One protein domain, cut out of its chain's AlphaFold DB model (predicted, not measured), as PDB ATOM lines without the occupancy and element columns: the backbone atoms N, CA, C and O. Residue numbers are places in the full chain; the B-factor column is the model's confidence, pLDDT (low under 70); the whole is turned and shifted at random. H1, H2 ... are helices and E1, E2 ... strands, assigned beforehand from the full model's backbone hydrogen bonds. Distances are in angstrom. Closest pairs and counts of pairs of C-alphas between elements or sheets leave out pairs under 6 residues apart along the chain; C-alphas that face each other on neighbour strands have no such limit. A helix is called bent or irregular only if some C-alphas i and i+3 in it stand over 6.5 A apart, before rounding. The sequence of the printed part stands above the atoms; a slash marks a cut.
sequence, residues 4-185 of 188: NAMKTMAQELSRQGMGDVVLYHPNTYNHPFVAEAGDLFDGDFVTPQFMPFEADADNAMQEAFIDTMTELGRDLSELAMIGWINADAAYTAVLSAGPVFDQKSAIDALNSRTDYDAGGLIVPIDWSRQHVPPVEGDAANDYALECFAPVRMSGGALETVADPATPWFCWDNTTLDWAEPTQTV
ATOM      1  N   ASN A   4      92.828 190.298 103.101       93.56
ATOM      2  CA  ASN A   4      93.432 191.566 102.674       93.56
ATOM      3  C   ASN A   4      94.521 192.007 103.651       93.56
ATOM      4  O   ASN A   4      95.593 192.434 103.222       93.56
ATOM      5  N   ALA A   5      94.276 191.854 104.955       93.75
ATOM      6  CA  ALA A   5      95.287 192.111 105.974       93.75
ATOM      7  C   ALA A   5      96.512 191.193 105.807       93.75
ATOM      8  O   ALA A   5      97.641 191.660 105.963       93.75
ATOM      9  N   MET A   6      96.310 189.923 105.430       95.31
ATOM     10  CA  MET A   6      97.413 189.004 105.116       95.31
ATOM     11  C   MET A   6      98.219 189.465 103.896       95.31
ATOM     12  O   MET A   6      99.442 189.545 103.979       95.31
ATOM     13  N   LYS A   7      97.560 189.870 102.799       95.56
ATOM     14  CA  LYS A   7      98.239 190.424 101.607       95.56
ATOM     15  C   LYS A   7      99.066 191.655 101.939       95.56
ATOM     16  O   LYS A   7     100.221 191.732 101.534       95.56
ATOM     17  N   THR A   8      98.511 192.596 102.704       96.19
ATOM     18  CA  THR A   8      99.260 193.785 103.138       96.19
ATOM     19  C   THR A   8     100.468 193.405 103.991       96.19
ATOM     20  O   THR A   8     101.551 193.942 103.780       96.19
ATOM     21  N   MET A   9     100.319 192.460 104.922       95.75
ATOM     22  CA  MET A   9     101.433 192.012 105.756       95.75
ATOM     23  C   MET A   9     102.547 191.361 104.926       95.75
ATOM     24  O   MET A   9     103.701 191.755 105.070       95.75
ATOM     25  N   ALA A  10     102.210 190.443 104.017       96.00
ATOM     26  CA  ALA A  10     103.178 189.792 103.131       96.00
ATOM     27  C   ALA A  10     103.903 190.805 102.224       96.00
ATOM     28  O   ALA A  10     105.128 190.772 102.091       96.00
ATOM     29  N   GLN A  11     103.175 191.781 101.667       96.94
ATOM     30  CA  GLN A  11     103.763 192.866 100.871       96.94
ATOM     31  C   GLN A  11     104.761 193.698 101.685       96.94
ATOM     32  O   GLN A  11     105.846 194.023 101.197       96.94
ATOM     33  N   GLU A  12     104.425 194.028 102.933       97.50
ATOM     34  CA  GLU A  12     105.301 194.807 103.808       97.50
ATOM     35  C   GLU A  12     106.513 194.015 104.305       97.50
ATOM     36  O   GLU A  12     107.593 194.596 104.441       97.50
ATOM     37  N   LEU A  13     106.378 192.708 104.543       97.31
ATOM     38  CA  LEU A  13     107.507 191.824 104.841       97.31
ATOM     39  C   LEU A  13     108.459 191.747 103.644       97.31
ATOM     40  O   LEU A  13     109.654 192.005 103.793       97.31
ATOM     41  N   SER A  14     107.928 191.518 102.442       95.88
ATOM     42  CA  SER A  14     108.709 191.509 101.202       95.88
ATOM     43  C   SER A  14     109.455 192.833 100.982       95.88
ATOM     44  O   SER A  14     110.671 192.842 100.770       95.88
ATOM     45  N   ARG A  15     108.780 193.981 101.163       97.25
ATOM     46  CA  ARG A  15     109.394 195.320 101.052       97.25
ATOM     47  C   ARG A  15     110.539 195.541 102.045       97.25
ATOM     48  O   ARG A  15     111.440 196.336 101.777       97.25
ATOM     49  N   GLN A  16     110.498 194.868 103.191       97.62
ATOM     50  CA  GLN A  16     111.518 194.943 104.239       97.62
ATOM     51  C   GLN A  16     112.617 193.881 104.086       97.62
ATOM     52  O   GLN A  16     113.511 193.817 104.927       97.62
ATOM     53  N   GLY A  17     112.592 193.083 103.014       96.44
ATOM     54  CA  GLY A  17     113.552 192.000 102.795       96.44
ATOM     55  C   GLY A  17     113.322 190.790 103.704       96.44
ATOM     56  O   GLY A  17     114.264 190.052 103.955       96.44
ATOM     57  N   MET A  18     112.093 190.618 104.200       96.12
ATOM     58  CA  MET A  18     111.641 189.519 105.067       96.12
ATOM     59  C   MET A  18     110.590 188.642 104.365       96.12
ATOM     60  O   MET A  18     109.706 188.087 105.011       96.12
ATOM     61  N   GLY A  19     110.631 188.575 103.031       91.00
ATOM     62  CA  GLY A  19     109.676 187.792 102.235       91.00
ATOM     63  C   GLY A  19     109.818 186.274 102.390       91.00
ATOM     64  O   GLY A  19     109.037 185.541 101.812       91.00
ATOM     65  N   ASP A  20     110.817 185.806 103.138       93.06
ATOM     66  CA  ASP A  20     111.057 184.405 103.489       93.06
ATOM     67  C   ASP A  20     110.386 183.982 104.809       93.06
ATOM     68  O   ASP A  20     110.455 182.814 105.197       93.06
ATOM     69  N   VAL A  21     109.755 184.919 105.525       95.06
ATOM     70  CA  VAL A  21     108.995 184.617 106.742       95.06
ATOM     71  C   VAL A  21     107.703 183.903 106.372       95.06
ATOM     72  O   VAL A  21     106.807 184.508 105.798       95.06
ATOM     73  N   VAL A  22     107.601 182.643 106.789       95.69
ATOM     74  CA  VAL A  22     106.397 181.824 106.629       95.69
ATOM     75  C   VAL A  22     105.295 182.287 107.576       95.69
ATOM     76  O   VAL A  22     105.494 182.403 108.790       95.69
ATOM     77  N   LEU A  23     104.110 182.493 107.020       95.38
ATOM     78  CA  LEU A  23     102.906 182.905 107.716       95.38
ATOM     79  C   LEU A  23     101.870 181.782 107.749       95.38
ATOM     80  O   LEU A  23     101.697 181.008 106.810       95.38
ATOM     81  N   TYR A  24     101.115 181.749 108.844       95.19
ATOM     82  CA  TYR A  24      99.872 180.997 108.923       95.19
ATOM     83  C   TYR A  24      98.689 181.927 108.644       95.19
ATOM     84  O   TYR A  24      98.482 182.928 109.338       95.19
ATOM     85  N   HIS A  25      97.911 181.591 107.622       94.94
ATOM     86  CA  HIS A  25      96.760 182.339 107.152       94.94
ATOM     87  C   HIS A  25      95.475 181.712 107.695       94.94
ATOM     88  O   HIS A  25      95.058 180.666 107.208       94.94
ATOM     89  N   PRO A  26      94.779 182.352 108.648       86.94
ATOM     90  CA  PRO A  26      93.587 181.752 109.237       86.94
ATOM     91  C   PRO A  26      92.372 181.741 108.296       86.94
ATOM     92  O   PRO A  26      91.483 180.939 108.511       86.94
ATOM     93  N   ASN A  27      92.310 182.635 107.296       85.94
ATOM     94  CA  ASN A  27      91.129 182.842 106.439       85.94
ATOM     95  C   ASN A  27      91.527 183.152 104.976       85.94
ATOM     96  O   ASN A  27      91.075 184.144 104.398       85.94
ATOM     97  N   THR A  28      92.469 182.402 104.393       93.56
ATOM     98  CA  THR A  28      92.943 182.611 102.999       93.56
ATOM     99  C   THR A  28      92.775 181.361 102.132       93.56
ATOM    100  O   THR A  28      93.441 181.225 101.112       93.56
ATOM    101  N   TYR A  29      91.856 180.455 102.484       96.25
ATOM    102  CA  TYR A  29      91.511 179.317 101.631       96.25
ATOM    103  C   TYR A  29      90.606 179.794 100.482       96.25
ATOM    104  O   TYR A  29      89.383 179.647 100.480       96.25
ATOM    105  N   ASN A  30      91.222 180.516  99.547       96.19
ATOM    106  CA  ASN A  30      90.570 181.215  98.451       96.19
ATOM    107  C   ASN A  30      91.460 181.153  97.205       96.19
ATOM    108  O   ASN A  30      92.384 181.953  97.046       96.19
ATOM    109  N   HIS A  31      91.171 180.200  96.321       96.06
ATOM    110  CA  HIS A  31      91.992 179.907  95.145       96.06
ATOM    111  C   HIS A  31      92.176 181.106  94.211       96.06
ATOM    112  O   HIS A  31      93.322 181.372  93.853       96.06
ATOM    113  N   PRO A  32      91.133 181.890  93.852       95.38
ATOM    114  CA  PRO A  32      91.329 183.065  93.002       95.38
ATOM    115  C   PRO A  32      92.257 184.111  93.626       95.38
ATOM    116  O   PRO A  32      93.077 184.706  92.930       95.38
ATOM    117  N   PHE A  33      92.150 184.329  94.937       95.69
ATOM    118  CA  PHE A  33      92.983 185.292  95.649       95.69
ATOM    119  C   PHE A  33      94.447 184.853  95.729       95.69
ATOM    120  O   PHE A  33      95.339 185.676  95.523       95.69
ATOM    121  N   VAL A  34      94.692 183.569  96.012       96.75
ATOM    122  CA  VAL A  34      96.044 182.992  96.025       96.75
ATOM    123  C   VAL A  34      96.648 183.040  94.618       96.75
ATOM    124  O   VAL A  34      97.772 183.508  94.456       96.75
ATOM    125  N   ALA A  35      95.871 182.701  93.586       97.25
ATOM    126  CA  ALA A  35      96.306 182.788  92.194       97.25
ATOM    127  C   ALA A  35      96.656 184.222  91.764       97.25
ATOM    128  O   ALA A  35      97.671 184.439  91.103       97.25
ATOM    129  N   GLU A  36      95.859 185.221  92.157       97.00
ATOM    130  CA  GLU A  36      96.153 186.634  91.872       97.00
ATOM    131  C   GLU A  36      97.428 187.116  92.585       97.00
ATOM    132  O   GLU A  36      98.138 187.987  92.077       97.00
ATOM    133  N   ALA A  37      97.719 186.578  93.770       95.94
ATOM    134  CA  ALA A  37      98.895 186.947  94.547       95.94
ATOM    135  C   ALA A  37     100.207 186.391  93.964       95.94
ATOM    136  O   ALA A  37     101.268 186.953  94.250       95.94
ATOM    137  N   GLY A  38     100.135 185.344  93.133       96.06
ATOM    138  CA  GLY A  38     101.306 184.659  92.588       96.06
ATOM    139  C   GLY A  38     102.228 184.188  93.711       96.06
ATOM    140  O   GLY A  38     101.771 183.623  94.701       96.06
ATOM    141  N   ASP A  39     103.511 184.505  93.589       96.44
ATOM    142  CA  ASP A  39     104.557 184.026  94.501       96.44
ATOM    143  C   ASP A  39     104.604 184.788  95.846       96.44
ATOM    144  O   ASP A  39     105.481 184.559  96.674       96.44
ATOM    145  N   LEU A  40     103.697 185.750  96.079       97.00
ATOM    146  CA  LEU A  40     103.711 186.591  97.285       97.00
ATOM    147  C   LEU A  40     103.575 185.783  98.585       97.00
ATOM    148  O   LEU A  40     104.082 186.224  99.614       97.00
ATOM    149  N   PHE A  41     102.865 184.657  98.529       97.19
ATOM    150  CA  PHE A  41     102.586 183.787  99.675       97.19
ATOM    151  C   PHE A  41     103.378 182.476  99.627       97.19
ATOM    152  O   PHE A  41     103.029 181.521 100.315       97.19
ATOM    153  N   ASP A  42     104.411 182.380  98.789       97.12
ATOM    154  CA  ASP A  42     105.172 181.142  98.639       97.12
ATOM    155  C   ASP A  42     105.753 180.675  99.977       97.12
ATOM    156  O   ASP A  42     106.591 181.337 100.586       97.12
ATOM    157  N   GLY A  43     105.341 179.485 100.419       96.88
ATOM    158  CA  GLY A  43     105.742 178.945 101.717       96.88
ATOM    159  C   GLY A  43     104.701 179.070 102.819       96.88
ATOM    160  O   GLY A  43     104.781 178.288 103.765       96.88
ATOM    161  N   ASP A  44     103.731 179.972 102.684       97.75
ATOM    162  CA  ASP A  44     102.688 180.194 103.682       97.75
ATOM    163  C   ASP A  44     101.701 179.024 103.737       97.75
ATOM    164  O   ASP A  44     101.546 178.254 102.785       97.75
ATOM    165  N   PHE A  45     101.013 178.894 104.870       97.50
ATOM    166  CA  PHE A  45     100.045 177.826 105.110       97.50
ATOM    167  C   PHE A  45      98.653 178.377 105.380       97.50
ATOM    168  O   PHE A  45      98.496 179.400 106.043       97.50
ATOM    169  N   VAL A  46      97.631 177.641 104.955       96.38
ATOM    170  CA  VAL A  46      96.246 177.812 105.406       96.38
ATOM    171  C   VAL A  46      95.674 176.453 105.788       96.38
ATOM    172  O   VAL A  46      96.056 175.425 105.235       96.38
ATOM    173  N   THR A  47      94.770 176.433 106.760       94.31
ATOM    174  CA  THR A  47      94.113 175.209 107.221       94.31
ATOM    175  C   THR A  47      92.604 175.385 107.117       94.31
ATOM    176  O   THR A  47      92.017 176.012 108.003       94.31
ATOM    177  N   PRO A  48      91.963 174.870 106.050       95.12
ATOM    178  CA  PRO A  48      90.511 174.773 106.027       95.12
ATOM    179  C   PRO A  48      90.019 173.848 107.149       95.12
ATOM    180  O   PRO A  48      90.719 172.938 107.589       95.12
ATOM    181  N   GLN A  49      88.784 174.064 107.605       93.44
ATOM    182  CA  GLN A  49      88.150 173.246 108.655       93.44
ATOM    183  C   GLN A  49      87.528 171.939 108.127       93.44
ATOM    184  O   GLN A  49      86.705 171.320 108.795       93.44
ATOM    185  N   PHE A  50      87.888 171.543 106.912       96.94
ATOM    186  CA  PHE A  50      87.390 170.368 106.208       96.94
ATOM    187  C   PHE A  50      88.508 169.805 105.322       96.94
ATOM    188  O   PHE A  50      89.549 170.441 105.153       96.94
ATOM    189  N   MET A  51      88.289 168.630 104.735       97.38
ATOM    190  CA  MET A  51      89.218 168.004 103.797       97.38
ATOM    191  C   MET A  51      89.517 168.953 102.617       97.38
ATOM    192  O   MET A  51      88.598 169.258 101.851       97.38
ATOM    193  N   PRO A  52      90.763 169.427 102.438       97.50
ATOM    194  CA  PRO A  52      91.088 170.392 101.392       97.50
ATOM    195  C   PRO A  52      90.747 169.833 100.006       97.50
ATOM    196  O   PRO A  52      90.886 168.637  99.769       97.50
ATOM    197  N   PHE A  53      90.315 170.695  99.084       97.56
ATOM    198  CA  PHE A  53      89.997 170.344  97.692       97.56
ATOM    199  C   PHE A  53      91.193 169.753  96.934       97.56
ATOM    200  O   PHE A  53      91.006 169.111  95.910       97.56
ATOM    201  N   GLU A  54      92.412 169.992  97.421       97.56
ATOM    202  CA  GLU A  54      93.657 169.429  96.895       97.56
ATOM    203  C   GLU A  54      93.887 167.964  97.305       97.56
ATOM    204  O   GLU A  54      94.818 167.338  96.801       97.56
ATOM    205  N   ALA A  55      93.102 167.433  98.248       97.06
ATOM    206  CA  ALA A  55      93.175 166.029  98.629       97.06
ATOM    207  C   ALA A  55      92.689 165.115  97.491       97.06
ATOM    208  O   ALA A  55      91.838 165.492  96.692       97.06
ATOM    209  N   ASP A  56      93.214 163.893  97.464       96.00
ATOM    210  CA  ASP A  56      92.883 162.836  96.502       96.00
ATOM    211  C   ASP A  56      92.551 161.554  97.275       96.00
ATOM    212  O   ASP A  56      93.266 160.554  97.235       96.00
ATOM    213  N   ALA A  57      91.516 161.655  98.112       95.19
ATOM    214  CA  ALA A  57      91.161 160.646  99.107       95.19
ATOM    215  C   ALA A  57      89.886 159.858  98.743       95.19
ATOM    216  O   ALA A  57      89.246 159.297  99.633       95.19
ATOM    217  N   ASP A  58      89.488 159.866  97.461       94.50
ATOM    218  CA  ASP A  58      88.275 159.218  96.929       94.50
ATOM    219  C   ASP A  58      86.992 159.551  97.736       94.50
ATOM    220  O   ASP A  58      86.121 158.705  97.970       94.50
ATOM    221  N   ASN A  59      86.873 160.791  98.232       96.50
ATOM    222  CA  ASN A  59      85.762 161.192  99.092       96.50
ATOM    223  C   ASN A  59      84.518 161.561  98.270       96.50
ATOM    224  O   ASN A  59      84.407 162.666  97.736       96.50
ATOM    225  N   ALA A  60      83.524 160.671  98.257       96.50
ATOM    226  CA  ALA A  60      82.293 160.858  97.488       96.50
ATOM    227  C   ALA A  60      81.518 162.151  97.829       96.50
ATOM    228  O   ALA A  60      80.829 162.704  96.969       96.50
ATOM    229  N   MET A  61      81.597 162.648  99.071       96.62
ATOM    230  CA  MET A  61      80.904 163.879  99.455       96.62
ATOM    231  C   MET A  61      81.607 165.132  98.924       96.62
ATOM    232  O   MET A  61      80.936 166.092  98.531       96.62
ATOM    233  N   GLN A  62      82.939 165.109  98.875       97.19
ATOM    234  CA  GLN A  62      83.754 166.145  98.249       97.19
ATOM    235  C   GLN A  62      83.571 166.149  96.729       97.19
ATOM    236  O   GLN A  62      83.332 167.211  96.154       97.19
ATOM    237  N   GLU A  63      83.612 164.975  96.095       97.12
ATOM    238  CA  GLU A  63      83.370 164.812  94.657       97.12
ATOM    239  C   GLU A  63      82.000 165.373  94.268       97.12
ATOM    240  O   GLU A  63      81.907 166.230  93.391       97.12
ATOM    241  N   ALA A  64      80.941 164.996  94.996       97.69
ATOM    242  CA  ALA A  64      79.594 165.503  94.749       97.69
ATOM    243  C   ALA A  64      79.505 167.036  94.860       97.69
ATOM    244  O   ALA A  64      78.787 167.674  94.082       97.69
ATOM    245  N   PHE A  65      80.230 167.643  95.805       98.00
ATOM    246  CA  PHE A  65      80.314 169.097  95.915       98.00
ATOM    247  C   PHE A  65      81.026 169.715  94.705       98.00
ATOM    248  O   PHE A  65      80.487 170.639  94.092       98.00
ATOM    249  N   ILE A  66      82.209 169.212  94.344       97.62
ATOM    250  CA  ILE A  66      83.017 169.737  93.232       97.62
ATOM    251  C   ILE A  66      82.256 169.622  91.905       97.62
ATOM    252  O   ILE A  66      82.186 170.600  91.151       97.62
ATOM    253  N   ASP A  67      81.622 168.478  91.653       98.12
ATOM    254  CA  ASP A  67      80.788 168.250  90.474       98.12
ATOM    255  C   ASP A  67      79.617 169.234  90.432       98.12
ATOM    256  O   ASP A  67      79.421 169.928  89.433       98.12
ATOM    257  N   THR A  68      78.894 169.395  91.545       98.19
ATOM    258  CA  THR A  68      77.769 170.339  91.640       98.19
ATOM    259  C   THR A  68      78.213 171.778  91.366       98.19
ATOM    260  O   THR A  68      77.551 172.515  90.630       98.19
ATOM    261  N   MET A  69      79.339 172.210  91.938       97.81
ATOM    262  CA  MET A  69      79.868 173.558  91.716       97.81
ATOM    263  C   MET A  69      80.261 173.768  90.250       97.81
ATOM    264  O   MET A  69      79.942 174.811  89.670       97.81
ATOM    265  N   THR A  70      80.858 172.748  89.629       97.38
ATOM    266  CA  THR A  70      81.222 172.742  88.208       97.38
ATOM    267  C   THR A  70      79.988 172.833  87.311       97.38
ATOM    268  O   THR A  70      79.931 173.693  86.431       97.38
ATOM    269  N   GLU A  71      78.967 172.010  87.557       97.94
ATOM    270  CA  GLU A  71      77.695 172.027  86.822       97.94
ATOM    271  C   GLU A  71      76.993 173.388  86.904       97.94
ATOM    272  O   GLU A  71      76.415 173.870  85.926       97.94
ATOM    273  N   LEU A  72      77.067 174.040  88.066       97.50
ATOM    274  CA  LEU A  72      76.495 175.365  88.294       97.50
ATOM    275  C   LEU A  72      77.373 176.515  87.770       97.50
ATOM    276  O   LEU A  72      76.937 177.671  87.823       97.50
ATOM    277  N   GLY A  73      78.588 176.229  87.289       97.06
ATOM    278  CA  GLY A  73      79.560 177.235  86.857       97.06
ATOM    279  C   GLY A  73      79.973 178.178  87.990       97.06
ATOM    280  O   GLY A  73      80.005 179.397  87.803       97.06
ATOM    281  N   ARG A  74      80.196 177.632  89.191       96.06
ATOM    282  CA  ARG A  74      80.567 178.372  90.402       96.06
ATOM    283  C   ARG A  74      81.970 177.991  90.856       96.06
ATOM    284  O   ARG A  74      82.335 176.823  90.820       96.06
ATOM    285  N   ASP A  75      82.715 178.977  91.342       94.38
ATOM    286  CA  ASP A  75      84.033 178.745  91.926       94.38
ATOM    287  C   ASP A  75      83.918 177.974  93.242       94.38
ATOM    288  O   ASP A  75      83.017 178.229  94.052       94.38
ATOM    289  N   LEU A  76      84.874 177.079  93.489       95.25
ATOM    290  CA  LEU A  76      85.039 176.469  94.801       95.25
ATOM    291  C   LEU A  76      85.361 177.568  95.821       95.25
ATOM    292  O   LEU A  76      86.181 178.454  95.578       95.25
ATOM    293  N   SER A  77      84.700 177.527  96.973       94.56
ATOM    294  CA  SER A  77      85.001 178.442  98.069       94.56
ATOM    295  C   SER A  77      84.807 177.752  99.404       94.56
ATOM    296  O   SER A  77      83.907 176.923  99.561       94.56
ATOM    297  N   GLU A  78      85.624 178.150 100.376       95.00
ATOM    298  CA  GLU A  78      85.545 177.663 101.750       95.00
ATOM    299  C   GLU A  78      84.120 177.783 102.311       95.00
ATOM    300  O   GLU A  78      83.547 176.815 102.800       95.00
ATOM    301  N   LEU A  79      83.487 178.950 102.140       94.50
ATOM    302  CA  LEU A  79      82.130 179.199 102.632       94.50
ATOM    303  C   LEU A  79      81.067 178.335 101.943       94.50
ATOM    304  O   LEU A  79      80.091 177.955 102.589       94.50
ATOM    305  N   ALA A  80      81.232 178.022 100.654       96.94
ATOM    306  CA  ALA A  80      80.311 177.127  99.961       96.94
ATOM    307  C   ALA A  80      80.421 175.693 100.498       96.94
ATOM    308  O   ALA A  80      79.387 175.068 100.722       96.94
ATOM    309  N   MET A  81      81.636 175.208 100.780       97.88
ATOM    310  CA  MET A  81      81.837 173.887 101.391       97.88
ATOM    311  C   MET A  81      81.288 173.832 102.823       97.88
ATOM    312  O   MET A  81      80.573 172.898 103.177       97.88
ATOM    313  N   ILE A  82      81.503 174.874 103.633       97.38
ATOM    314  CA  ILE A  82      80.869 174.973 104.959       97.38
ATOM    315  C   ILE A  82      79.336 174.958 104.842       97.38
ATOM    316  O   ILE A  82      78.652 174.308 105.631       97.38
ATOM    317  N   GLY A  83      78.772 175.644 103.845       98.00
ATOM    318  CA  GLY A  83      77.339 175.589 103.551       98.00
ATOM    319  C   GLY A  83      76.854 174.188 103.168       98.00
ATOM    320  O   GLY A  83      75.792 173.771 103.629       98.00
ATOM    321  N   TRP A  84      77.636 173.460 102.369       98.19
ATOM    322  CA  TRP A  84      77.368 172.078 101.968       98.19
ATOM    323  C   TRP A  84      77.346 171.126 103.168       98.19
ATOM    324  O   TRP A  84      76.357 170.425 103.370       98.19
ATOM    325  N   ILE A  85      78.367 171.190 104.028       98.50
ATOM    326  CA  ILE A  85      78.456 170.414 105.276       98.50
ATOM    327  C   ILE A  85      77.278 170.737 106.206       98.50
ATOM    328  O   ILE A  85      76.612 169.843 106.721       98.50
ATOM    329  N   ASN A  86      76.944 172.018 106.383       98.19
ATOM    330  CA  ASN A  86      75.805 172.415 107.215       98.19
ATOM    331  C   ASN A  86      74.460 171.916 106.656       98.19
ATOM    332  O   ASN A  86      73.556 171.572 107.423       98.19
ATOM    333  N   ALA A  87      74.308 171.884 105.330       98.06
ATOM    334  CA  ALA A  87      73.120 171.338 104.682       98.06
ATOM    335  C   ALA A  87      73.025 169.816 104.870       98.06
ATOM    336  O   ALA A  87      71.932 169.317 105.142       98.06
ATOM    337  N   ASP A  88      74.149 169.101 104.798       97.94
ATOM    338  CA  ASP A  88      74.214 167.677 105.127       97.94
ATOM    339  C   ASP A  88      73.835 167.403 106.588       97.94
ATOM    340  O   ASP A  88      72.982 166.554 106.845       97.94
ATOM    341  N   ALA A  89      74.373 168.160 107.548       97.62
ATOM    342  CA  ALA A  89      74.019 168.006 108.959       97.62
ATOM    343  C   ALA A  89      72.502 168.158 109.177       97.62
ATOM    344  O   ALA A  89      71.868 167.351 109.863       97.62
ATOM    345  N   ALA A  90      71.894 169.166 108.540       97.25
ATOM    346  CA  ALA A  90      70.452 169.388 108.589       97.25
ATOM    347  C   ALA A  90      69.659 168.257 107.911       97.25
ATOM    348  O   ALA A  90      68.637 167.812 108.440       97.25
ATOM    349  N   TYR A  91      70.124 167.768 106.760       96.94
ATOM    350  CA  TYR A  91      69.513 166.642 106.057       96.94
ATOM    351  C   TYR A  91      69.576 165.358 106.892       96.94
ATOM    352  O   TYR A  91      68.554 164.700 107.097       96.94
ATOM    353  N   THR A  92      70.742 165.057 107.462       96.94
ATOM    354  CA  THR A  92      70.980 163.944 108.384       96.94
ATOM    355  C   THR A  92      70.063 164.024 109.601       96.94
ATOM    356  O   THR A  92      69.472 163.011 109.985       96.94
ATOM    357  N   ALA A  93      69.873 165.212 110.182       97.56
ATOM    358  CA  ALA A  93      68.953 165.429 111.298       97.56
ATOM    359  C   ALA A  93      67.500 165.079 110.929       97.56
ATOM    360  O   ALA A  93      66.823 164.347 111.656       97.56
ATOM    361  N   VAL A  94      67.027 165.561 109.773       97.38
ATOM    362  CA  VAL A  94      65.667 165.293 109.274       97.38
ATOM    363  C   VAL A  94      65.471 163.812 108.957       97.38
ATOM    364  O   VAL A  94      64.470 163.228 109.373       97.38
ATOM    365  N   LEU A  95      66.424 163.180 108.265       97.00
ATOM    366  CA  LEU A  95      66.360 161.748 107.969       97.00
ATOM    367  C   LEU A  95      66.330 160.903 109.244       97.00
ATOM    368  O   LEU A  95      65.539 159.964 109.340       97.00
ATOM    369  N   SER A  96      67.163 161.250 110.228       96.38
ATOM    370  CA  SER A  96      67.286 160.503 111.483       96.38
ATOM    371  C   SER A  96      66.041 160.632 112.369       96.38
ATOM    372  O   SER A  96      65.706 159.692 113.087       96.38
ATOM    373  N   ALA A  97      65.316 161.753 112.298       97.75
ATOM    374  CA  ALA A  97      64.049 161.934 113.013       97.75
ATOM    375  C   ALA A  97      62.878 161.132 112.415       97.75
ATOM    376  O   ALA A  97      61.886 160.877 113.101       97.75
ATOM    377  N   GLY A  98      62.990 160.711 111.152       95.69
ATOM    378  CA  GLY A  98      61.972 159.934 110.454       95.69
ATOM    379  C   GLY A  98      60.889 160.779 109.760       95.69
ATOM    380  O   GLY A  98      60.927 162.007 109.758       95.69
ATOM    381  N   PRO A  99      59.891 160.127 109.131       95.38
ATOM    382  CA  PRO A  99      58.963 160.772 108.191       95.38
ATOM    383  C   PRO A  99      57.958 161.739 108.836       95.38
ATOM    384  O   PRO A  99      57.309 162.510 108.132       95.38
ATOM    385  N   VAL A 100      57.796 161.679 110.157       95.81
ATOM    386  CA  VAL A 100      56.963 162.597 110.937       95.81
ATOM    387  C   VAL A 100      57.874 163.221 111.979       95.81
ATOM    388  O   VAL A 100      58.135 162.612 113.012       95.81
ATOM    389  N   PHE A 101      58.371 164.416 111.682       96.94
ATOM    390  CA  PHE A 101      59.319 165.129 112.528       96.94
ATOM    391  C   PHE A 101      58.823 166.541 112.835       96.94
ATOM    392  O   PHE A 101      58.034 167.132 112.093       96.94
ATOM    393  N   ASP A 102      59.334 167.092 113.926       97.38
ATOM    394  CA  ASP A 102      59.368 168.520 114.181       97.38
ATOM    395  C   ASP A 102      60.824 168.978 114.378       97.38
ATOM    396  O   ASP A 102      61.777 168.202 114.257       97.38
ATOM    397  N   GLN A 103      61.014 170.268 114.654       97.31
ATOM    398  CA  GLN A 103      62.345 170.821 114.891       97.31
ATOM    399  C   GLN A 103      63.055 170.128 116.062       97.31
ATOM    400  O   GLN A 103      64.255 169.872 115.983       97.31
ATOM    401  N   LYS A 104      62.330 169.827 117.145       98.06
ATOM    402  CA  LYS A 104      62.915 169.220 118.337       98.06
ATOM    403  C   LYS A 104      63.359 167.793 118.043       98.06
ATOM    404  O   LYS A 104      64.479 167.450 118.395       98.06
ATOM    405  N   SER A 105      62.532 166.988 117.379       98.19
ATOM    406  CA  SER A 105      62.902 165.612 117.047       98.19
ATOM    407  C   SER A 105      64.104 165.552 116.103       98.19
ATOM    408  O   SER A 105      64.925 164.656 116.247       98.19
ATOM    409  N   ALA A 106      64.241 166.506 115.173       97.88
ATOM    410  CA  ALA A 106      65.418 166.603 114.304       97.88
ATOM    411  C   ALA A 106      66.694 166.945 115.089       97.88
ATOM    412  O   ALA A 106      67.711 166.274 114.926       97.88
ATOM    413  N   ILE A 107      66.631 167.943 115.978       97.94
ATOM    414  CA  ILE A 107      67.763 168.315 116.841       97.94
ATOM    415  C   ILE A 107      68.136 167.158 117.773       97.94
ATOM    416  O   ILE A 107      69.302 166.790 117.846       97.94
ATOM    417  N   ASP A 108      67.154 166.554 118.449       98.06
ATOM    418  CA  ASP A 108      67.381 165.428 119.356       98.06
ATOM    419  C   ASP A 108      68.009 164.235 118.606       98.06
ATOM    420  O   ASP A 108      68.895 163.570 119.139       98.06
ATOM    421  N   ALA A 109      67.587 163.981 117.361       97.62
ATOM    422  CA  ALA A 109      68.156 162.924 116.533       97.62
ATOM    423  C   ALA A 109      69.617 163.210 116.154       97.62
ATOM    424  O   ALA A 109      70.458 162.320 116.290       97.62
ATOM    425  N   LEU A 110      69.950 164.437 115.736       97.31
ATOM    426  CA  LEU A 110      71.337 164.805 115.432       97.31
ATOM    427  C   LEU A 110      72.227 164.745 116.682       97.31
ATOM    428  O   LEU A 110      73.304 164.158 116.628       97.31
ATOM    429  N   ASN A 111      71.742 165.244 117.820       97.69
ATOM    430  CA  ASN A 111      72.458 165.226 119.101       97.69
ATOM    431  C   ASN A 111      72.648 163.816 119.683       97.69
ATOM    432  O   ASN A 111      73.341 163.649 120.681       97.69
ATOM    433  N   SER A 112      72.037 162.787 119.092       97.00
ATOM    434  CA  SER A 112      72.301 161.391 119.460       97.00
ATOM    435  C   SER A 112      73.498 160.779 118.723       97.00
ATOM    436  O   SER A 112      73.910 159.666 119.052       97.00
ATOM    437  N   ARG A 113      74.059 161.481 117.728       96.06
ATOM    438  CA  ARG A 113      75.217 161.017 116.955       96.06
ATOM    439  C   ARG A 113      76.516 161.324 117.690       96.06
ATOM    440  O   ARG A 113      76.700 162.430 118.185       96.06
ATOM    441  N   THR A 114      77.417 160.346 117.705       96.56
ATOM    442  CA  THR A 114      78.711 160.433 118.410       96.56
ATOM    443  C   THR A 114      79.909 160.496 117.452       96.56
ATOM    444  O   THR A 114      81.048 160.584 117.895       96.56
ATOM    445  N   ASP A 115      79.645 160.447 116.145       95.69
ATOM    446  CA  ASP A 115      80.613 160.215 115.071       95.69
ATOM    447  C   ASP A 115      80.242 160.950 113.765       95.69
ATOM    448  O   ASP A 115      80.484 160.452 112.669       95.69
ATOM    449  N   TYR A 116      79.594 162.117 113.844       97.31
ATOM    450  CA  TYR A 116      79.207 162.857 112.639       97.31
ATOM    451  C   TYR A 116      80.432 163.463 111.945       97.31
ATOM    452  O   TYR A 116      81.051 164.372 112.486       97.31
ATOM    453  N   ASP A 117      80.746 163.016 110.732       97.44
ATOM    454  CA  ASP A 117      81.945 163.428 109.990       97.44
ATOM    455  C   ASP A 117      81.645 164.037 108.609       97.44
ATOM    456  O   ASP A 117      82.558 164.241 107.810       97.44
ATOM    457  N   ALA A 118      80.368 164.327 108.323       97.44
ATOM    458  CA  ALA A 118      79.898 164.825 107.029       97.44
ATOM    459  C   ALA A 118      80.448 163.999 105.848       97.44
ATOM    460  O   ALA A 118      81.054 164.541 104.925       97.44
ATOM    461  N   GLY A 119      80.318 162.669 105.921       96.38
ATOM    462  CA  GLY A 119      80.806 161.771 104.875       96.38
ATOM    463  C   GLY A 119      82.330 161.777 104.749       96.38
ATOM    464  O   GLY A 119      82.847 161.625 103.647       96.38
ATOM    465  N   GLY A 120      83.043 162.008 105.852       97.12
ATOM    466  CA  GLY A 120      84.504 162.082 105.914       97.12
ATOM    467  C   GLY A 120      85.118 163.454 105.617       97.12
ATOM    468  O   GLY A 120      86.345 163.583 105.623       97.12
ATOM    469  N   LEU A 121      84.307 164.488 105.369       97.88
ATOM    470  CA  LEU A 121      84.798 165.842 105.094       97.88
ATOM    471  C   LEU A 121      85.379 166.549 106.318       97.88
ATOM    472  O   LEU A 121      86.168 167.474 106.142       97.88
ATOM    473  N   ILE A 122      84.987 166.174 107.534       97.81
ATOM    474  CA  ILE A 122      85.435 166.824 108.772       97.81
ATOM    475  C   ILE A 122      85.885 165.789 109.801       97.81
ATOM    476  O   ILE A 122      85.560 164.608 109.705       97.81
ATOM    477  N   VAL A 123      86.618 166.251 110.814       96.88
ATOM    478  CA  VAL A 123      86.926 165.435 111.995       96.88
ATOM    479  C   VAL A 123      85.605 164.995 112.644       96.88
ATOM    480  O   VAL A 123      84.756 165.862 112.873       96.88
ATOM    481  N   PRO A 124      85.408 163.699 112.955       96.88
ATOM    482  CA  PRO A 124      84.159 163.217 113.534       96.88
ATOM    483  C   PRO A 124      83.768 163.974 114.810       96.88
ATOM    484  O   PRO A 124      84.539 164.045 115.771       96.88
ATOM    485  N   ILE A 125      82.553 164.521 114.810       96.62
ATOM    486  CA  ILE A 125      81.956 165.284 115.903       96.62
ATOM    487  C   ILE A 125      81.019 164.385 116.709       96.62
ATOM    488  O   ILE A 125      80.077 163.785 116.180       96.62
ATOM    489  N   ASP A 126      81.212 164.387 118.022       96.81
ATOM    490  CA  ASP A 126      80.253 163.872 118.982       96.81
ATOM    491  C   ASP A 126      79.236 164.957 119.353       96.81
ATOM    492  O   ASP A 126      79.404 165.718 120.314       96.81
ATOM    493  N   TRP A 127      78.144 165.021 118.590       96.88
ATOM    494  CA  TRP A 127      77.066 165.979 118.822       96.88
ATOM    495  C   TRP A 127      76.335 165.778 120.151       96.88
ATOM    496  O   TRP A 127      75.598 166.667 120.560       96.88
ATOM    497  N   SER A 128      76.541 164.672 120.873       96.25
ATOM    498  CA  SER A 128      75.939 164.508 122.200       96.25
ATOM    499  C   SER A 128      76.584 165.397 123.269       96.25
ATOM    500  O   SER A 128      75.962 165.672 124.300       96.25
ATOM    501  N   ARG A 129      77.810 165.879 123.019       95.88
ATOM    502  CA  ARG A 129      78.609 166.643 123.993       95.88
ATOM    503  C   ARG A 129      79.302 167.879 123.418       95.88
ATOM    504  O   ARG A 129      79.386 168.891 124.107       95.88
ATOM    505  N   GLN A 130      79.720 167.873 122.151       95.81
ATOM    506  CA  GLN A 130      80.532 168.936 121.537       95.81
ATOM    507  C   GLN A 130      79.715 170.170 121.095       95.81
ATOM    508  O   GLN A 130      79.846 170.684 119.987       95.81
ATOM    509  N   HIS A 131      78.861 170.679 121.987       94.19
ATOM    510  CA  HIS A 131      78.169 171.971 121.852       94.19
ATOM    511  C   HIS A 131      78.828 173.092 122.665       94.19
ATOM    512  O   HIS A 131      78.394 174.245 122.623       94.19
ATOM    513  N   VAL A 132      79.839 172.738 123.451       92.81
ATOM    514  CA  VAL A 132      80.572 173.629 124.344       92.81
ATOM    515  C   VAL A 132      82.039 173.604 123.919       92.81
ATOM    516  O   VAL A 132      82.528 172.535 123.558       92.81
ATOM    517  N   PRO A 133      82.746 174.748 123.938       88.88
ATOM    518  CA  PRO A 133      84.172 174.766 123.647       88.88
ATOM    519  C   PRO A 133      84.967 173.799 124.544       88.88
ATOM    520  O   PRO A 133      84.621 173.657 125.725       88.88
ATOM    521  N   PRO A 134      86.030 173.175 124.011       89.56
ATOM    522  CA  PRO A 134      86.936 172.345 124.796       89.56
ATOM    523  C   PRO A 134      87.622 173.163 125.898       89.56
ATOM    524  O   PRO A 134      87.828 174.375 125.763       89.56
ATOM    525  N   VAL A 135      87.972 172.498 126.999       89.31
ATOM    526  CA  VAL A 135      88.749 173.079 128.102       89.31
ATOM    527  C   VAL A 135      89.989 172.221 128.278       89.31
ATOM    528  O   VAL A 135      89.882 171.020 128.480       89.31
ATOM    529  N   GLU A 136      91.167 172.841 128.226       84.31
ATOM    530  CA  GLU A 136      92.441 172.125 128.336       84.31
ATOM    531  C   GLU A 136      92.488 171.251 129.603       84.31
ATOM    532  O   GLU A 136      92.296 171.733 130.724       84.31
ATOM    533  N   GLY A 137      92.743 169.954 129.412       83.62
ATOM    534  CA  GLY A 137      92.766 168.959 130.485       83.62
ATOM    535  C   GLY A 137      91.395 168.396 130.883       83.62
ATOM    536  O   GLY A 137      91.335 167.616 131.837       83.62
ATOM    537  N   ASP A 138      90.313 168.752 130.183       88.50
ATOM    538  CA  ASP A 138      88.967 168.202 130.364       88.50
ATOM    539  C   ASP A 138      88.405 167.627 129.054       88.50
ATOM    540  O   ASP A 138      87.816 168.326 128.231       88.50
ATOM    541  N   ALA A 139      88.484 166.300 128.935       88.69
ATOM    542  CA  ALA A 139      88.042 165.559 127.757       88.69
ATOM    543  C   ALA A 139      86.517 165.580 127.510       88.69
ATOM    544  O   ALA A 139      86.052 164.999 126.528       88.69
ATOM    545  N   ALA A 140      85.706 166.204 128.378       92.00
ATOM    546  CA  ALA A 140      84.246 166.177 128.272       92.00
ATOM    547  C   ALA A 140      83.727 166.638 126.898       92.00
ATOM    548  O   ALA A 140      82.801 166.027 126.363       92.00
ATOM    549  N   ASN A 141      84.347 167.655 126.292       93.38
ATOM    550  CA  ASN A 141      83.918 168.225 125.005       93.38
ATOM    551  C   ASN A 141      84.999 168.152 123.912       93.38
ATOM    552  O   ASN A 141      84.820 168.708 122.827       93.38
ATOM    553  N   ASP A 142      86.099 167.450 124.181       92.44
ATOM    554  CA  ASP A 142      87.234 167.354 123.265       92.44
ATOM    555  C   ASP A 142      86.949 166.389 122.116       92.44
ATOM    556  O   ASP A 142      86.201 165.415 122.263       92.44
ATOM    557  N   TYR A 143      87.565 166.633 120.961       93.69
ATOM    558  CA  TYR A 143      87.598 165.637 119.896       93.69
ATOM    559  C   TYR A 143      88.387 164.410 120.349       93.69
ATOM    560  O   TYR A 143      89.356 164.539 121.092       93.69
ATOM    561  N   ALA A 144      88.004 163.225 119.867       93.12
ATOM    562  CA  ALA A 144      88.793 162.014 120.105       93.12
ATOM    563  C   ALA A 144      90.198 162.126 119.486       93.12
ATOM    564  O   ALA A 144      91.174 161.651 120.068       93.12
ATOM    565  N   LEU A 145      90.287 162.784 118.326       94.56
ATOM    566  CA  LEU A 145      91.534 163.132 117.664       94.56
ATOM    567  C   LEU A 145      91.594 164.644 117.444       94.56
ATOM    568  O   LEU A 145      90.660 165.225 116.893       94.56
ATOM    569  N   GLU A 146      92.700 165.269 117.830       93.06
ATOM    570  CA  GLU A 146      93.003 166.649 117.447       93.06
ATOM    571  C   GLU A 146      93.606 166.600 116.039       93.06
ATOM    572  O   GLU A 146      94.699 166.056 115.861       93.06
ATOM    573  N   CYS A 147      92.893 167.104 115.030       96.00
ATOM    574  CA  CYS A 147      93.325 166.988 113.639       96.00
ATOM    575  C   CYS A 147      93.241 168.296 112.870       96.00
ATOM    576  O   CYS A 147      92.382 169.143 113.113       96.00
ATOM    577  N   PHE A 148      94.093 168.410 111.859       95.31
ATOM    578  CA  PHE A 148      94.077 169.506 110.905       95.31
ATOM    579  C   PHE A 148      94.650 169.047 109.559       95.31
ATOM    580  O   PHE A 148      95.491 168.149 109.503       95.31
ATOM    581  N   ALA A 149      94.187 169.658 108.470       96.31
ATOM    582  CA  ALA A 149      94.608 169.341 107.107       96.31
ATOM    583  C   ALA A 149      95.151 170.612 106.427       96.31
ATOM    584  O   ALA A 149      94.421 171.303 105.716       96.31
ATOM    585  N   PRO A 150      96.407 171.003 106.709       96.50
ATOM    586  CA  PRO A 150      96.978 172.217 106.156       96.50
ATOM    587  C   PRO A 150      97.307 172.039 104.671       96.50
ATOM    588  O   PRO A 150      97.751 170.977 104.225       96.50
ATOM    589  N   VAL A 151      97.179 173.134 103.932       98.00
ATOM    590  CA  VAL A 151      97.715 173.286 102.582       98.00
ATOM    591  C   VAL A 151      98.757 174.395 102.575       98.00
ATOM    592  O   VAL A 151      98.687 175.352 103.354       98.00
ATOM    593  N   ARG A 152      99.741 174.251 101.699       98.12
ATOM    594  CA  ARG A 152     100.817 175.207 101.473       98.12
ATOM    595  C   ARG A 152     100.540 176.007 100.207       98.12
ATOM    596  O   ARG A 152     100.047 175.456  99.230       98.12
ATOM    597  N   MET A 153     100.882 177.287 100.219       97.94
ATOM    598  CA  MET A 153     100.835 178.151  99.042       97.94
ATOM    599  C   MET A 153     102.161 178.081  98.271       97.94
ATOM    600  O   MET A 153     103.242 178.133  98.869       97.94
ATOM    601  N   SER A 154     102.071 177.919  96.950       97.31
ATOM    602  CA  SER A 154     103.215 177.746  96.047       97.31
ATOM    603  C   SER A 154     102.843 178.184  94.630       97.31
ATOM    604  O   SER A 154     101.924 177.630  94.028       97.31
ATOM    605  N   GLY A 155     103.513 179.205  94.093       96.50
ATOM    606  CA  GLY A 155     103.323 179.684  92.720       96.50
ATOM    607  C   GLY A 155     101.889 180.123  92.408       96.50
ATOM    608  O   GLY A 155     101.395 179.898  91.302       96.50
ATOM    609  N   GLY A 156     101.183 180.688  93.393       97.06
ATOM    610  CA  GLY A 156      99.766 181.040  93.275       97.06
ATOM    611  C   GLY A 156      98.792 179.849  93.308       97.06
ATOM    612  O   GLY A 156      97.614 180.018  92.994       97.06
ATOM    613  N   ALA A 157      99.244 178.659  93.699       97.50
ATOM    614  CA  ALA A 157      98.408 177.485  93.940       97.50
ATOM    615  C   ALA A 157      98.410 177.086  95.425       97.50
ATOM    616  O   ALA A 157      99.226 177.562  96.215       97.50
ATOM    617  N   LEU A 158      97.471 176.214  95.788       97.75
ATOM    618  CA  LEU A 158      97.412 175.522  97.072       97.75
ATOM    619  C   LEU A 158      97.812 174.060  96.835       97.75
ATOM    620  O   LEU A 158      97.412 173.466  95.835       97.75
ATOM    621  N   GLU A 159      98.614 173.498  97.734       97.81
ATOM    622  CA  GLU A 159      99.145 172.131  97.661       97.81
ATOM    623  C   GLU A 159      98.988 171.440  99.023       97.81
ATOM    624  O   GLU A 159      99.179 172.075 100.063       97.81
ATOM    625  N   THR A 160      98.668 170.142  99.063       96.88
ATOM    626  CA  THR A 160      98.605 169.417 100.342       96.88
ATOM    627  C   THR A 160      99.980 169.343 101.003       96.88
ATOM    628  O   THR A 160     101.011 169.186 100.348       96.88
ATOM    629  N   VAL A 161     100.005 169.442 102.333       97.12
ATOM    630  CA  VAL A 161     101.231 169.202 103.117       97.12
ATOM    631  C   VAL A 161     101.389 167.720 103.456       97.12
ATOM    632  O   VAL A 161     102.503 167.196 103.465       97.12
ATOM    633  N   ALA A 162     100.273 167.059 103.760       96.62
ATOM    634  CA  ALA A 162     100.183 165.614 103.925       96.62
ATOM    635  C   ALA A 162     100.097 164.904 102.562       96.62
ATOM    636  O   ALA A 162      99.954 165.545 101.514       96.62
ATOM    637  N   ASP A 163     100.166 163.573 102.591       97.62
ATOM    638  CA  ASP A 163      99.799 162.739 101.448       97.62
ATOM    639  C   ASP A 163      98.356 163.082 101.020       97.62
ATOM    640  O   ASP A 163      97.465 163.072 101.877       97.62
ATOM    641  N   PRO A 164      98.101 163.405  99.735       97.12
ATOM    642  CA  PRO A 164      96.757 163.696  99.241       97.12
ATOM    643  C   PRO A 164      95.712 162.628  99.589       97.12
ATOM    644  O   PRO A 164      94.555 162.981  99.806       97.12
ATOM    645  N   ALA A 165      96.106 161.353  99.698       97.06
ATOM    646  CA  ALA A 165      95.202 160.254 100.045       97.06
ATOM    647  C   ALA A 165      94.874 160.175 101.549       97.06
ATOM    648  O   ALA A 165      93.893 159.548 101.947       97.06
ATOM    649  N   THR A 166      95.684 160.805 102.405       97.38
ATOM    650  CA  THR A 166      95.489 160.860 103.864       97.38
ATOM    651  C   THR A 166      95.784 162.270 104.387       97.38
ATOM    652  O   THR A 166      96.790 162.483 105.069       97.38
ATOM    653  N   PRO A 167      94.932 163.260 104.061       96.94
ATOM    654  CA  PRO A 167      95.277 164.677 104.182       96.94
ATOM    655  C   PRO A 167      95.295 165.209 105.624       96.94
ATOM    656  O   PRO A 167      95.762 166.323 105.861       96.94
ATOM    657  N   TRP A 168      94.775 164.449 106.591       97.75
ATOM    658  CA  TRP A 168      94.665 164.879 107.983       97.75
ATOM    659  C   TRP A 168      95.889 164.481 108.788       97.75
ATOM    660  O   TRP A 168      96.167 163.294 108.915       97.75
ATOM    661  N   PHE A 169      96.554 165.442 109.422       97.88
ATOM    662  CA  PHE A 169      97.464 165.171 110.531       97.88
ATOM    663  C   PHE A 169      96.663 165.115 111.827       97.88
ATOM    664  O   PHE A 169      95.975 166.081 112.147       97.88
ATOM    665  N   CYS A 170      96.766 164.011 112.563       97.31
ATOM    666  CA  CYS A 170      96.001 163.780 113.783       97.31
ATOM    667  C   CYS A 170      96.882 163.370 114.962       97.31
ATOM    668  O   CYS A 170      97.819 162.585 114.803       97.31
ATOM    669  N   TRP A 171      96.503 163.827 116.153       96.06
ATOM    670  CA  TRP A 171      97.006 163.345 117.436       96.06
ATOM    671  C   TRP A 171      95.888 162.701 118.248       96.06
ATOM    672  O   TRP A 171      94.732 163.115 118.171       96.06
ATOM    673  N   ASP A 172      96.250 161.700 119.047       92.75
ATOM    674  CA  ASP A 172      95.369 161.154 120.076       92.75
ATOM    675  C   ASP A 172      95.190 162.197 121.185       92.75
ATOM    676  O   ASP A 172      96.170 162.627 121.794       92.75
ATOM    677  N   ASN A 173      93.944 162.596 121.444       89.81
ATOM    678  CA  ASN A 173      93.639 163.644 122.415       89.81
ATOM    679  C   ASN A 173      93.478 163.117 123.856       89.81
ATOM    680  O   ASN A 173      93.079 163.848 124.760       89.81
ATOM    681  N   THR A 174      93.761 161.833 124.106       88.75
ATOM    682  CA  THR A 174      93.717 161.244 125.457       88.75
ATOM    683  C   THR A 174      94.941 161.587 126.314       88.75
ATOM    684  O   THR A 174      94.956 161.287 127.511       88.75
ATOM    685  N   THR A 175      95.964 162.219 125.732       87.38
ATOM    686  CA  THR A 175      97.187 162.647 126.418       87.38
ATOM    687  C   THR A 175      97.703 163.980 125.870       87.38
ATOM    688  O   THR A 175      97.475 164.318 124.716       87.38
ATOM    689  N   LEU A 176      98.435 164.722 126.707       86.69
ATOM    690  CA  LEU A 176      99.181 165.929 126.314       86.69
ATOM    691  C   LEU A 176     100.662 165.627 126.026       86.69
ATOM    692  O   LEU A 176     101.461 166.543 125.814       86.69
ATOM    693  N   ASP A 177     101.051 164.352 126.082       91.75
ATOM    694  CA  ASP A 177     102.406 163.937 125.757       91.75
ATOM    695  C   ASP A 177     102.709 164.224 124.287       91.75
ATOM    696  O   ASP A 177     101.906 163.966 123.390       91.75
ATOM    697  N   TRP A 178     103.908 164.737 124.030       93.44
ATOM    698  CA  TRP A 178     104.337 165.018 122.671       93.44
ATOM    699  C   TRP A 178     104.453 163.726 121.847       93.44
ATOM    700  O   TRP A 178     105.105 162.765 122.268       93.44
ATOM    701  N   ALA A 179     103.884 163.750 120.644       95.62
ATOM    702  CA  ALA A 179     104.032 162.722 119.623       95.62
ATOM    703  C   ALA A 179     104.035 163.358 118.225       95.62
ATOM    704  O   ALA A 179     103.522 164.461 118.025       95.62
ATOM    705  N   GLU A 180     104.592 162.647 117.247       96.62
ATOM    706  CA  GLU A 180     104.399 162.994 115.837       96.62
ATOM    707  C   GLU A 180     102.954 162.675 115.415       96.62
ATOM    708  O   GLU A 180     102.417 161.651 115.855       96.62
ATOM    709  N   PRO A 181     102.318 163.503 114.565       97.06
ATOM    710  CA  PRO A 181     100.970 163.229 114.094       97.06
ATOM    711  C   PRO A 181     100.939 162.014 113.167       97.06
ATOM    712  O   PRO A 181     101.863 161.764 112.388       97.06
ATOM    713  N   THR A 182      99.821 161.301 113.178       97.69
ATOM    714  CA  THR A 182      99.519 160.267 112.184       97.69
ATOM    715  C   THR A 182      98.683 160.851 111.059       97.69
ATOM    716  O   THR A 182      97.715 161.562 111.325       97.69
ATOM    717  N   GLN A 183      99.036 160.525 109.815       97.81
ATOM    718  CA  GLN A 183      98.222 160.884 108.658       97.81
ATOM    719  C   GLN A 183      97.022 159.941 108.521       97.81
ATOM    720  O   GLN A 183      97.176 158.730 108.684       97.81
ATOM    721  N   THR A 184      95.837 160.481 108.237       97.06
ATOM    722  CA  THR A 184      94.606 159.690 108.082       97.06
ATOM    723  C   THR A 184      93.602 160.333 107.120       97.06
ATOM    724  O   THR A 184      93.772 161.461 106.655       97.06
ATOM    725  N   VAL A 185      92.533 159.593 106.840       96.31
ATOM    726  CA  VAL A 185      91.299 160.034 106.182       96.31
ATOM    727  C   VAL A 185      90.098 159.566 107.021       96.31
ATOM    728  O   VAL A 185      90.223 158.611 107.792       96.31
TER     729      VAL A 185
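Overview. This is residues 4 to 185 of the 188 residues of the protein "Peripla_BP_6 domain-containing protein" of marine metagenome (UniProt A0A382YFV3). Two groups of elements stand at opposite ends of a middle made largely of loops: at one end H1 packs on H2, and H2 packs on the hairpin E2 and E3; at the other the long helix H4 has short H5 packed across its residues 89 to 97. On different sides of that middle lie H3, near H4, and a small sheet in the order E1, E4, E5, antiparallel, whose E1 runs on into E2 of the hairpin. The 182 printed residues hold five named helices, then five named strands, H1 to H5 and E1 to E5; the class is mixed, helices and strands, with under half of the residues, 83, in named elements. The whole is only just compact, close to loose, with a radius of gyration of the C-alphas of 18.7 A and spans of 62 by 47 by 29 A.

Arrangement. Start at H1, residues 4 to 15; its residues 7 to 11 alone touch H2, residues 31 to 41, at a shallow tilt of 20 degrees, the same way, closest at the C-alphas of Ala 10 and Leu 40, 6.7 A. H2 is irregular: C-alphas 36 and 39 are 9.2 A apart. H3, residues 60 to 71, is close to but not clearly touching H4, residues 78 to 97, with the C-alphas of Phe 65 and Trp 84 closest at 7.4 A. H4 touches H5, residues 103 to 110, about perpendicular at 79 degrees, closest at the C-alphas of Ala 93 and Ala 106, 4.8 A. Every O i to N i+4 pair is within hydrogen-bond range in H1, H3, H4 and H5; in H2, 4 of 7 are. E1, residues 145 to 148, is antiparallel to E4, residues 168 to 172, with N 146 and O 171 at 3.0 A. E2, residues 151 to 154, forms a hairpin with E3, residues 157 to 160, with N 152 and O 159 at 2.8 A. The closest C-alphas of H2 and E3, those of Ala 35 and Ala 157, are 6.0 A apart. E4 forms a hairpin with E5, residues 182 to 184, with N 170 and O 182 at 2.9 A.

Along the chain. Find C-alpha 4 at (93.432, 191.566, 102.674), where H1 begins its 16.5 A; H2 spans 12.2 A and H3 16.1 A. H4 runs 28.9 A from (85.545, 177.663, 101.750), and H5 10.8 A. E1 and E2 are 9.6 A each, E3 10.3 A, E4 12.7 A and E5 6.4 A, ending at C-alpha 184, (94.606, 159.690, 108.082).

Size, cuts and confidence. The C-alphas farthest apart, those of Gly 17 and Val 100, are 64.3 A apart. The printed part has no cut. Look for long links from H1 to H2, H2 to H3 and H5 to E1, the last of 34 residues. The mean pLDDT of the printed part is 95.8, and no printed residue is under 70.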